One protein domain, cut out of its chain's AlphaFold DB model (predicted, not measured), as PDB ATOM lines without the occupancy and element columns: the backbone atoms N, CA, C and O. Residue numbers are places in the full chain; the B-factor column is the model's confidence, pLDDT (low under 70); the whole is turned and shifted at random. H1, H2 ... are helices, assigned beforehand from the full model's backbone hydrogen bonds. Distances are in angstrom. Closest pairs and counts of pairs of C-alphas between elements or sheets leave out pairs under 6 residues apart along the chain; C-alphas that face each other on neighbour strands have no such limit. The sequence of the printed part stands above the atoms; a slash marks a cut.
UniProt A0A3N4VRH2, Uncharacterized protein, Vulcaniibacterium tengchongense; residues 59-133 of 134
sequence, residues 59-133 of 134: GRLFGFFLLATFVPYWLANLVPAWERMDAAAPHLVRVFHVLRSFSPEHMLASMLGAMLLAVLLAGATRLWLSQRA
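This is residues 59 to 133 of the 134 residues of an uncharacterized protein of Vulcaniibacterium tengchongense (UniProt A0A3N4VRH2). What shape is this? H1 leads to a small head of H2 and H3, and long H4 runs back near H1, residues 119 to 133 sticking out. What builds it? The 75 printed residues, all helix by class, hold H1 to H4 in chain order: an extended rod, radius of gyration of the C-alphas 17.9 A, spanning 61 by 22 by 16 A.

What does H1, residues 59 to 76, touch? Its residues 72 to 76 alone touch H3, residues 90 to 100, about perpendicular at 73 degrees; the closest C-alphas, of Ala 76 and Phe 96, are 5.0 A apart. And the others? H2, residues 79 to 82, meets H1 only through their link; H4, residues 104 to 131, is near H1. Are backbones in range? Every O i to N i+4 pair is within hydrogen-bond range in H3 and H4, 11 of 14 in H1; H2 is too short for one.

Where does H1 begin? At C-alpha 59, (157.855, 158.230, 179.177); it spans 25.0 A. Where does H4 end? At C-alpha 131, (181.706, 150.860, 179.373), after 41.0 A.

Any cut? The printed part has no cut and no long link. Where is confidence low? Residues 79 to 87 are among 18 with pLDDT under 70.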
ATOM      1  N   GLY A  59     159.171 157.625 178.958       69.19
ATOM      2  CA  GLY A  59     157.855 158.230 179.177       69.19
ATOM      3  C   GLY A  59     156.890 157.991 178.013       69.19
ATOM      4  O   GLY A  59     155.727 157.668 178.233       69.19
ATOM      5  N   ARG A  60     157.378 158.065 176.768       71.81
ATOM      6  CA  ARG A  60     156.567 157.740 175.585       71.81
ATOM      7  C   ARG A  60     156.258 156.253 175.493       71.81
ATOM      8  O   ARG A  60     155.118 155.910 175.215       71.81
ATOM      9  N   LEU A  61     157.238 155.379 175.721       72.75
ATOM     10  CA  LEU A  61     157.041 153.932 175.604       72.75
ATOM     11  C   LEU A  61     156.084 153.405 176.678       72.75
ATOM     12  O   LEU A  61     155.175 152.634 176.385       72.75
ATOM     13  N   PHE A  62     156.252 153.889 177.907       70.06
ATOM     14  CA  PHE A  62     155.346 153.629 179.016       70.06
ATOM     15  C   PHE A  62     153.946 154.188 178.733       70.06
ATOM     16  O   PHE A  62     152.956 153.487 178.929       70.06
ATOM     17  N   GLY A  63     153.860 155.407 178.190       75.62
ATOM     18  CA  GLY A  63     152.600 155.999 177.742       75.62
ATOM     19  C   GLY A  63     151.889 155.146 176.687       75.62
ATOM     20  O   GLY A  63     150.711 154.850 176.849       75.62
ATOM     21  N   PHE A  64     152.604 154.684 175.654       78.50
ATOM     22  CA  PHE A  64     152.059 153.769 174.643       78.50
ATOM     23  C   PHE A  64     151.592 152.448 175.251       78.50
ATOM     24  O   PHE A  64     150.521 151.970 174.895       78.50
ATOM     25  N   PHE A  65     152.355 151.875 176.184       73.56
ATOM     26  CA  PHE A  65     151.979 150.633 176.853       73.56
ATOM     27  C   PHE A  65     150.696 150.784 177.681       73.56
ATOM     28  O   PHE A  65     149.796 149.949 177.577       73.56
ATOM     29  N   LEU A  66     150.570 151.864 178.460       75.19
ATOM     30  CA  LEU A  66     149.330 152.157 179.181       75.19
ATOM     31  C   LEU A  66     148.160 152.334 178.209       75.19
ATOM     32  O   LEU A  66     147.090 151.769 178.420       75.19
ATOM     33  N   LEU A  67     148.364 153.061 177.114       79.44
ATOM     34  CA  LEU A  67     147.306 153.324 176.143       79.44
ATOM     35  C   LEU A  67     146.882 152.062 175.376       79.44
ATOM     36  O   LEU A  67     145.705 151.898 175.085       79.44
ATOM     37  N   ALA A  68     147.813 151.153 175.086       76.06
ATOM     38  CA  ALA A  68     147.542 149.915 174.357       76.06
ATOM     39  C   ALA A  68     146.933 148.807 175.229       76.06
ATOM     40  O   ALA A  68     146.208 147.964 174.711       76.06
ATOM     41  N   THR A  69     147.211 148.799 176.535       68.94
ATOM     42  CA  THR A  69     146.811 147.690 177.420       68.94
ATOM     43  C   THR A  69     145.722 148.104 178.404       68.94
ATOM     44  O   THR A  69     144.728 147.400 178.580       68.94
ATOM     45  N   PHE A  70     145.875 149.267 179.040       73.06
ATOM     46  CA  PHE A  70     144.975 149.714 180.101       73.06
ATOM     47  C   PHE A  70     143.666 150.276 179.538       73.06
ATOM     48  O   PHE A  70     142.589 149.937 180.024       73.06
ATOM     49  N   VAL A  71     143.742 151.092 178.482       79.81
ATOM     50  CA  VAL A  71     142.555 151.733 177.888       79.81
ATOM     51  C   VAL A  71     141.586 150.711 177.275       79.81
ATOM     52  O   VAL A  71     140.400 150.795 177.597       79.81
ATOM     53  N   PRO A  72     142.017 149.713 176.474       73.69
ATOM     54  CA  PRO A  72     141.093 148.724 175.917       73.69
ATOM     55  C   PRO A  72     140.441 147.849 176.983       73.69
ATOM     56  O   PRO A  72     139.265 147.523 176.862       73.69
ATOM     57  N   TYR A  73     141.170 147.505 178.046       71.25
ATOM     58  CA  TYR A  73     140.608 146.759 179.167       71.25
ATOM     59  C   TYR A  73     139.593 147.581 179.962       71.25
ATOM     60  O   TYR A  73     138.525 147.080 180.317       71.25
ATOM     61  N   TRP A  74     139.898 148.852 180.237       76.81
ATOM     62  CA  TRP A  74     138.962 149.725 180.937       76.81
ATOM     63  C   TRP A  74     137.688 149.920 180.112       76.81
ATOM     64  O   TRP A  74     136.591 149.742 180.634       76.81
ATOM     65  N   LEU A  75     137.834 150.155 178.803       73.88
ATOM     66  CA  LEU A  75     136.723 150.193 177.854       73.88
ATOM     67  C   LEU A  75     135.917 148.889 177.882       73.88
ATOM     68  O   LEU A  75     134.704 148.963 178.046       73.88
ATOM     69  N   ALA A  76     136.553 147.713 177.830       70.19
ATOM     70  CA  ALA A  76     135.874 146.409 177.878       70.19
ATOM     71  C   ALA A  76     134.986 146.216 179.125       70.19
ATOM     72  O   ALA A  76     134.002 145.477 179.081       70.19
ATOM     73  N   ASN A  77     135.319 146.881 180.235       72.88
ATOM     74  CA  ASN A  77     134.588 146.788 181.499       72.88
ATOM     75  C   ASN A  77     133.449 147.817 181.646       72.88
ATOM     76  O   ASN A  77     132.675 147.725 182.597       72.88
ATOM     77  N   LEU A  78     133.263 148.745 180.697       72.94
ATOM     78  CA  LEU A  78     132.122 149.683 180.659       72.94
ATOM     79  C   LEU A  78     130.835 149.028 180.114       72.94
ATOM     80  O   LEU A  78     130.145 149.576 179.254       72.94
ATOM     81  N   VAL A  79     130.521 147.833 180.620       61.34
ATOM     82  CA  VAL A  79     129.502 146.878 180.138       61.34
ATOM     83  C   VAL A  79     128.152 147.498 179.726       61.34
ATOM     84  O   VAL A  79     127.688 147.171 178.634       61.34
ATOM     85  N   PRO A  80     127.534 148.435 180.475       63.16
ATOM     86  CA  PRO A  80     126.211 148.957 180.111       63.16
ATOM     87  C   PRO A  80     126.183 149.773 178.806       63.16
ATOM     88  O   PRO A  80     125.109 150.009 178.246       63.16
ATOM     89  N   ALA A  81     127.340 150.244 178.326       64.31
ATOM     90  CA  ALA A  81     127.443 151.027 177.096       64.31
ATOM     91  C   ALA A  81     127.502 150.147 175.836       64.31
ATOM     92  O   ALA A  81     127.045 150.568 174.773       64.31
ATOM     93  N   TRP A  82     128.028 148.924 175.953       65.69
ATOM     94  CA  TRP A  82     128.337 148.063 174.806       65.69
ATOM     95  C   TRP A  82     127.177 147.185 174.365       65.69
ATOM     96  O   TRP A  82     127.046 146.933 173.171       65.69
ATOM     97  N   GLU A  83     126.289 146.795 175.283       66.62
ATOM     98  CA  GLU A  83     125.066 146.046 174.943       66.62
ATOM     99  C   GLU A  83     124.191 146.812 173.935       66.62
ATOM    100  O   GLU A  83     123.494 146.220 173.118       66.62
ATOM    101  N   ARG A  84     124.291 148.148 173.920       69.06
ATOM    102  CA  ARG A  84     123.600 149.015 172.950       69.06
ATOM    103  C   ARG A  84     124.283 149.073 171.578       69.06
ATOM    104  O   ARG A  84     123.674 149.549 170.626       69.06
ATOM    105  N   MET A  85     125.538 148.636 171.475       64.25
ATOM    106  CA  MET A  85     126.363 148.689 170.261       64.25
ATOM    107  C   MET A  85     126.502 147.335 169.557       64.25
ATOM    108  O   MET A  85     127.099 147.279 168.481       64.25
ATOM    109  N   ASP A  86     125.942 146.260 170.118       63.22
ATOM    110  CA  ASP A  86     126.092 144.898 169.590       63.22
ATOM    111  C   ASP A  86     125.559 144.766 168.149       63.22
ATOM    112  O   ASP A  86     126.150 144.104 167.299       63.22
ATOM    113  N   ALA A  87     124.513 145.534 167.820       68.25
ATOM    114  CA  ALA A  87     123.974 145.623 166.463       68.25
ATOM    115  C   ALA A  87     124.856 146.433 165.486       68.25
ATOM    116  O   ALA A  87     124.770 146.233 164.277       68.25
ATOM    117  N   ALA A  88     125.690 147.352 165.985       74.81
ATOM    118  CA  ALA A  88     126.476 148.280 165.168       74.81
ATOM    119  C   ALA A  88     127.926 147.816 164.939       74.81
ATOM    120  O   ALA A  88     128.524 148.170 163.924       74.81
ATOM    121  N   ALA A  89     128.509 147.043 165.865       73.12
ATOM    122  CA  ALA A  89     129.912 146.629 165.783       73.12
ATOM    123  C   ALA A  89     130.194 145.257 166.440       73.12
ATOM    124  O   ALA A  89     130.947 145.173 167.418       73.12
ATOM    125  N   PRO A  90     129.686 144.150 165.867       74.56
ATOM    126  CA  PRO A  90     129.797 142.807 166.455       74.56
ATOM    127  C   PRO A  90     131.249 142.316 166.606       74.56
ATOM    128  O   PRO A  90     131.576 141.537 167.504       74.56
ATOM    129  N   HIS A  91     132.164 142.788 165.752       78.88
ATOM    130  CA  HIS A  91     133.586 142.443 165.844       78.88
ATOM    131  C   HIS A  91     134.278 143.088 167.053       78.88
ATOM    132  O   HIS A  91     135.124 142.446 167.673       78.88
ATOM    133  N   LEU A  92     133.901 144.318 167.418       71.31
ATOM    134  CA  LEU A  92     134.450 144.996 168.596       71.31
ATOM    135  C   LEU A  92     133.983 144.310 169.882       71.31
ATOM    136  O   LEU A  92     134.803 144.031 170.755       71.31
ATOM    137  N   VAL A  93     132.703 143.941 169.959       73.44
ATOM    138  CA  VAL A  93     132.140 143.210 171.106       73.44
ATOM    139  C   VAL A  93     132.850 141.868 171.316       73.44
ATOM    140  O   VAL A  93     133.201 141.519 172.445       73.44
ATOM    141  N   ARG A  94     133.166 141.146 170.233       76.50
ATOM    142  CA  ARG A  94     133.916 139.882 170.314       76.50
ATOM    143  C   ARG A  94     135.328 140.073 170.884       76.50
ATOM    144  O   ARG A  94     135.756 139.277 171.715       76.50
ATOM    145  N   VAL A  95     136.035 141.127 170.476       73.44
ATOM    146  CA  VAL A  95     137.366 141.461 171.018       73.44
ATOM    147  C   VAL A  95     137.278 141.822 172.502       73.44
ATOM    148  O   VAL A  95     138.093 141.348 173.295       73.44
ATOM    149  N   PHE A  96     136.263 142.586 172.908       72.25
ATOM    150  CA  PHE A  96     136.053 142.924 174.317       72.25
ATOM    151  C   PHE A  96     135.731 141.705 175.182       72.25
ATOM    152  O   PHE A  96     136.225 141.611 176.303       72.25
ATOM    153  N   HIS A  97     134.988 140.731 174.658       74.38
ATOM    154  CA  HIS A  97     134.750 139.469 175.357       74.38
ATOM    155  C   HIS A  97     136.042 138.692 175.629       74.38
ATOM    156  O   HIS A  97     136.231 138.184 176.735       74.38
ATOM    157  N   VAL A  98     136.953 138.643 174.654       75.38
ATOM    158  CA  VAL A  98     138.277 138.029 174.832       75.38
ATOM    159  C   VAL A  98     139.097 138.817 175.852       75.38
ATOM    160  O   VAL A  98     139.658 138.221 176.766       75.38
ATOM    161  N   LEU A  99     139.107 140.148 175.776       69.69
ATOM    162  CA  LEU A  99     139.812 140.992 176.749       69.69
ATOM    163  C   LEU A  99     139.273 140.822 178.177       69.69
ATOM    164  O   LEU A  99     140.045 140.845 179.130       69.69
ATOM    165  N   ARG A 100     137.968 140.585 178.329       68.44
ATOM    166  CA  ARG A 100     137.322 140.332 179.624       68.44
ATOM    167  C   ARG A 100     137.630 138.947 180.201       68.44
ATOM    168  O   ARG A 100     137.500 138.758 181.405       68.44
ATOM    169  N   SER A 101     138.037 137.985 179.371       76.88
ATOM    170  CA  SER A 101     138.450 136.658 179.852       76.88
ATOM    171  C   SER A 101     139.791 136.669 180.594       76.88
ATOM    172  O   SER A 101     140.091 135.721 181.320       76.88
ATOM    173  N   PHE A 102     140.578 137.742 180.472       74.31
ATOM    174  CA  PHE A 102     141.776 137.914 181.286       74.31
ATOM    175  C   PHE A 102     141.381 138.291 182.712       74.31
ATOM    176  O   PHE A 102     140.710 139.299 182.934       74.31
ATOM    177  N   SER A 103     141.815 137.494 183.694       76.62
ATOM    178  CA  SER A 103     141.582 137.857 185.089       76.62
ATOM    179  C   SER A 103     142.388 139.118 185.449       76.62
ATOM    180  O   SER A 103     143.484 139.324 184.912       76.62
ATOM    181  N   PRO A 104     141.897 139.952 186.384       72.88
ATOM    182  CA  PRO A 104     142.616 141.146 186.836       72.88
ATOM    183  C   PRO A 104     144.057 140.857 187.298       72.88
ATOM    184  O   PRO A 104     144.952 141.681 187.121       72.88
ATOM    185  N   GLU A 105     144.297 139.661 187.836       76.81
ATOM    186  CA  GLU A 105     145.615 139.192 188.276       76.81
ATOM    187  C   GLU A 105     146.592 139.006 187.110       76.81
ATOM    188  O   GLU A 105     147.748 139.415 187.212       76.81
ATOM    189  N   HIS A 106     146.134 138.467 185.972       72.88
ATOM    190  CA  HIS A 106     146.968 138.318 184.774       72.88
ATOM    191  C   HIS A 106     147.374 139.679 184.208       72.88
ATOM    192  O   HIS A 106     148.508 139.853 183.756       72.88
ATOM    193  N   MET A 107     146.484 140.671 184.278       68.69
ATOM    194  CA  MET A 107     146.832 142.035 183.890       68.69
ATOM    195  C   MET A 107     147.872 142.640 184.819       68.69
ATOM    196  O   MET A 107     148.876 143.156 184.330       68.69
ATOM    197  N   LEU A 108     147.679 142.543 186.134       75.25
ATOM    198  CA  LEU A 108     148.650 143.062 187.094       75.25
ATOM    199  C   LEU A 108     150.019 142.392 186.913       75.25
ATOM    200  O   LEU A 108     151.037 143.082 186.852       75.25
ATOM    201  N   ALA A 109     150.043 141.069 186.737       76.12
ATOM    202  CA  ALA A 109     151.258 140.314 186.455       76.12
ATOM    203  C   ALA A 109     151.934 140.776 185.153       76.12
ATOM    204  O   ALA A 109     153.151 140.964 185.128       76.12
ATOM    205  N   SER A 110     151.164 141.039 184.091       73.94
ATOM    206  CA  SER A 110     151.704 141.563 182.829       73.94
ATOM    207  C   SER A 110     152.272 142.981 182.970       73.94
ATOM    208  O   SER A 110     153.325 143.278 182.408       73.94
ATOM    209  N   MET A 111     151.633 143.842 183.772       70.88
ATOM    210  CA  MET A 111     152.102 145.204 184.038       70.88
ATOM    211  C   MET A 111     153.396 145.193 184.849       70.88
ATOM    212  O   MET A 111     154.347 145.889 184.495       70.88
ATOM    213  N   LEU A 112     153.458 144.371 185.897       77.88
ATOM    214  CA  LEU A 112     154.663 144.200 186.707       77.88
ATOM    215  C   LEU A 112     155.801 143.583 185.886       77.88
ATOM    216  O   LEU A 112     156.929 144.064 185.959       77.88
ATOM    217  N   GLY A 113     155.504 142.582 185.053       76.06
ATOM    218  CA  GLY A 113     156.475 141.968 184.149       76.06
ATOM    219  C   GLY A 113     157.035 142.957 183.125       76.06
ATOM    220  O   GLY A 113     158.251 143.049 182.957       76.06
ATOM    221  N   ALA A 114     156.172 143.758 182.493       73.75
ATOM    222  CA  ALA A 114     156.586 144.802 181.558       73.75
ATOM    223  C   ALA A 114     157.412 145.900 182.249       73.75
ATOM    224  O   ALA A 114     158.421 146.353 181.706       73.75
ATOM    225  N   MET A 115     157.026 146.297 183.464       74.06
ATOM    226  CA  MET A 115     157.751 147.291 184.254       74.06
ATOM    227  C   MET A 115     159.140 146.781 184.655       74.06
ATOM    228  O   MET A 115     160.127 147.496 184.479       74.06
ATOM    229  N   LEU A 116     159.237 145.533 185.118       78.75
ATOM    230  CA  LEU A 116     160.508 144.893 185.455       78.75
ATOM    231  C   LEU A 116     161.424 144.803 184.227       78.75
ATOM    232  O   LEU A 116     162.587 145.201 184.294       78.75
ATOM    233  N   LEU A 117     160.892 144.349 183.089       77.81
ATOM    234  CA  LEU A 117     161.639 144.264 181.834       77.81
ATOM    235  C   LEU A 117     162.168 145.637 181.399       77.81
ATOM    236  O   LEU A 117     163.324 145.760 180.994       77.81
ATOM    237  N   ALA A 118     161.351 146.683 181.525       69.06
ATOM    238  CA  ALA A 118     161.753 148.036 181.171       69.06
ATOM    239  C   ALA A 118     162.855 148.581 182.099       69.06
ATOM    240  O   ALA A 118     163.802 149.210 181.619       69.06
ATOM    241  N   VAL A 119     162.783 148.301 183.406       75.12
ATOM    242  CA  VAL A 119     163.842 148.653 184.369       75.12
ATOM    243  C   VAL A 119     165.148 147.930 184.031       75.12
ATOM    244  O   VAL A 119     166.209 148.558 184.018       75.12
ATOM    245  N   LEU A 120     165.078 146.641 183.697       76.50
ATOM    246  CA  LEU A 120     166.247 145.852 183.299       76.50
ATOM    247  C   LEU A 120     166.886 146.387 182.012       76.50
ATOM    248  O   LEU A 120     168.101 146.565 181.962       76.50
ATOM    249  N   LEU A 121     166.081 146.720 180.999       74.25
ATOM    250  CA  LEU A 121     166.560 147.313 179.745       74.25
ATOM    251  C   LEU A 121     167.210 148.686 179.968       74.25
ATOM    252  O   LEU A 121     168.274 148.972 179.407       74.25
ATOM    253  N   ALA A 122     166.617 149.529 180.816       71.56
ATOM    254  CA  ALA A 122     167.192 150.823 181.174       71.56
ATOM    255  C   ALA A 122     168.535 150.664 181.912       71.56
ATOM    256  O   ALA A 122     169.511 151.346 181.582       71.56
ATOM    257  N   GLY A 123     168.609 149.727 182.863       73.31
ATOM    258  CA  GLY A 123     169.838 149.389 183.582       73.31
ATOM    259  C   GLY A 123     170.938 148.863 182.658       73.31
ATOM    260  O   GLY A 123     172.062 149.368 182.690       73.31
ATOM    261  N   ALA A 124     170.602 147.917 181.777       74.69
ATOM    262  CA  ALA A 124     171.526 147.347 180.798       74.69
ATOM    263  C   ALA A 124     172.078 148.414 179.843       74.69
ATOM    264  O   ALA A 124     173.279 148.453 179.577       74.69
ATOM    265  N   THR A 125     171.230 149.341 179.391       72.75
ATOM    266  CA  THR A 125     171.683 150.438 178.525       72.75
ATOM    267  C   THR A 125     172.638 151.376 179.259       72.75
ATOM    268  O   THR A 125     173.664 151.778 178.711       72.75
ATOM    269  N   ARG A 126     172.340 151.715 180.517       68.25
ATOM    270  CA  ARG A 126     173.212 152.576 181.325       68.25
ATOM    271  C   ARG A 126     174.583 151.935 181.553       68.25
ATOM    272  O   ARG A 126     175.591 152.637 181.501       68.25
ATOM    273  N   LEU A 127     174.622 150.620 181.769       72.81
ATOM    274  CA  LEU A 127     175.862 149.859 181.905       72.81
ATOM    275  C   LEU A 127     176.656 149.822 180.590       72.81
ATOM    276  O   LEU A 127     177.868 150.009 180.585       72.81
ATOM    277  N   TRP A 128     175.976 149.636 179.463       71.50
ATOM    278  CA  TRP A 128     176.620 149.621 178.152       71.50
ATOM    279  C   TRP A 128     177.232 150.980 177.777       71.50
ATOM    280  O   TRP A 128     178.365 151.048 177.297       71.50
ATOM    281  N   LEU A 129     176.524 152.079 178.059       71.19
ATOM    282  CA  LEU A 129     177.039 153.434 177.845       71.19
ATOM    283  C   LEU A 129     178.241 153.752 178.748       71.19
ATOM    284  O   LEU A 129     179.157 154.442 178.308       71.19
ATOM    285  N   SER A 130     178.266 153.245 179.987       72.69
ATOM    286  CA  SER A 130     179.376 153.500 180.914       72.69
ATOM    287  C   SER A 130     180.656 152.746 180.545       72.69
ATOM    288  O   SER A 130     181.745 153.242 180.827       72.69
ATOM    289  N   GLN A 131     180.544 151.591 179.884       74.06
ATOM    290  CA  GLN A 131     181.706 150.860 179.373       74.06
ATOM    291  C   GLN A 131     182.301 151.477 178.106       74.06
ATOM    292  O   GLN A 131     183.507 151.408 177.923       74.06
ATOM    293  N   ARG A 132     181.490 152.124 177.258       59.78
ATOM    294  CA  ARG A 132     181.976 152.831 176.055       59.78
ATOM    295  C   ARG A 132     182.701 154.151 176.336       59.78
ATOM    296  O   ARG A 132     183.304 154.703 175.426       59.78
ATOM    297  N   ALA A 133     182.575 154.684 177.549       56.28
ATOM    298  CA  ALA A 133     183.187 155.949 177.954       56.28
ATOM    299  C   ALA A 133     184.578 155.784 178.603       56.28
ATOM    300  O   ALA A 133     185.155 156.783 179.031       56.28
TER     301      ALA A 133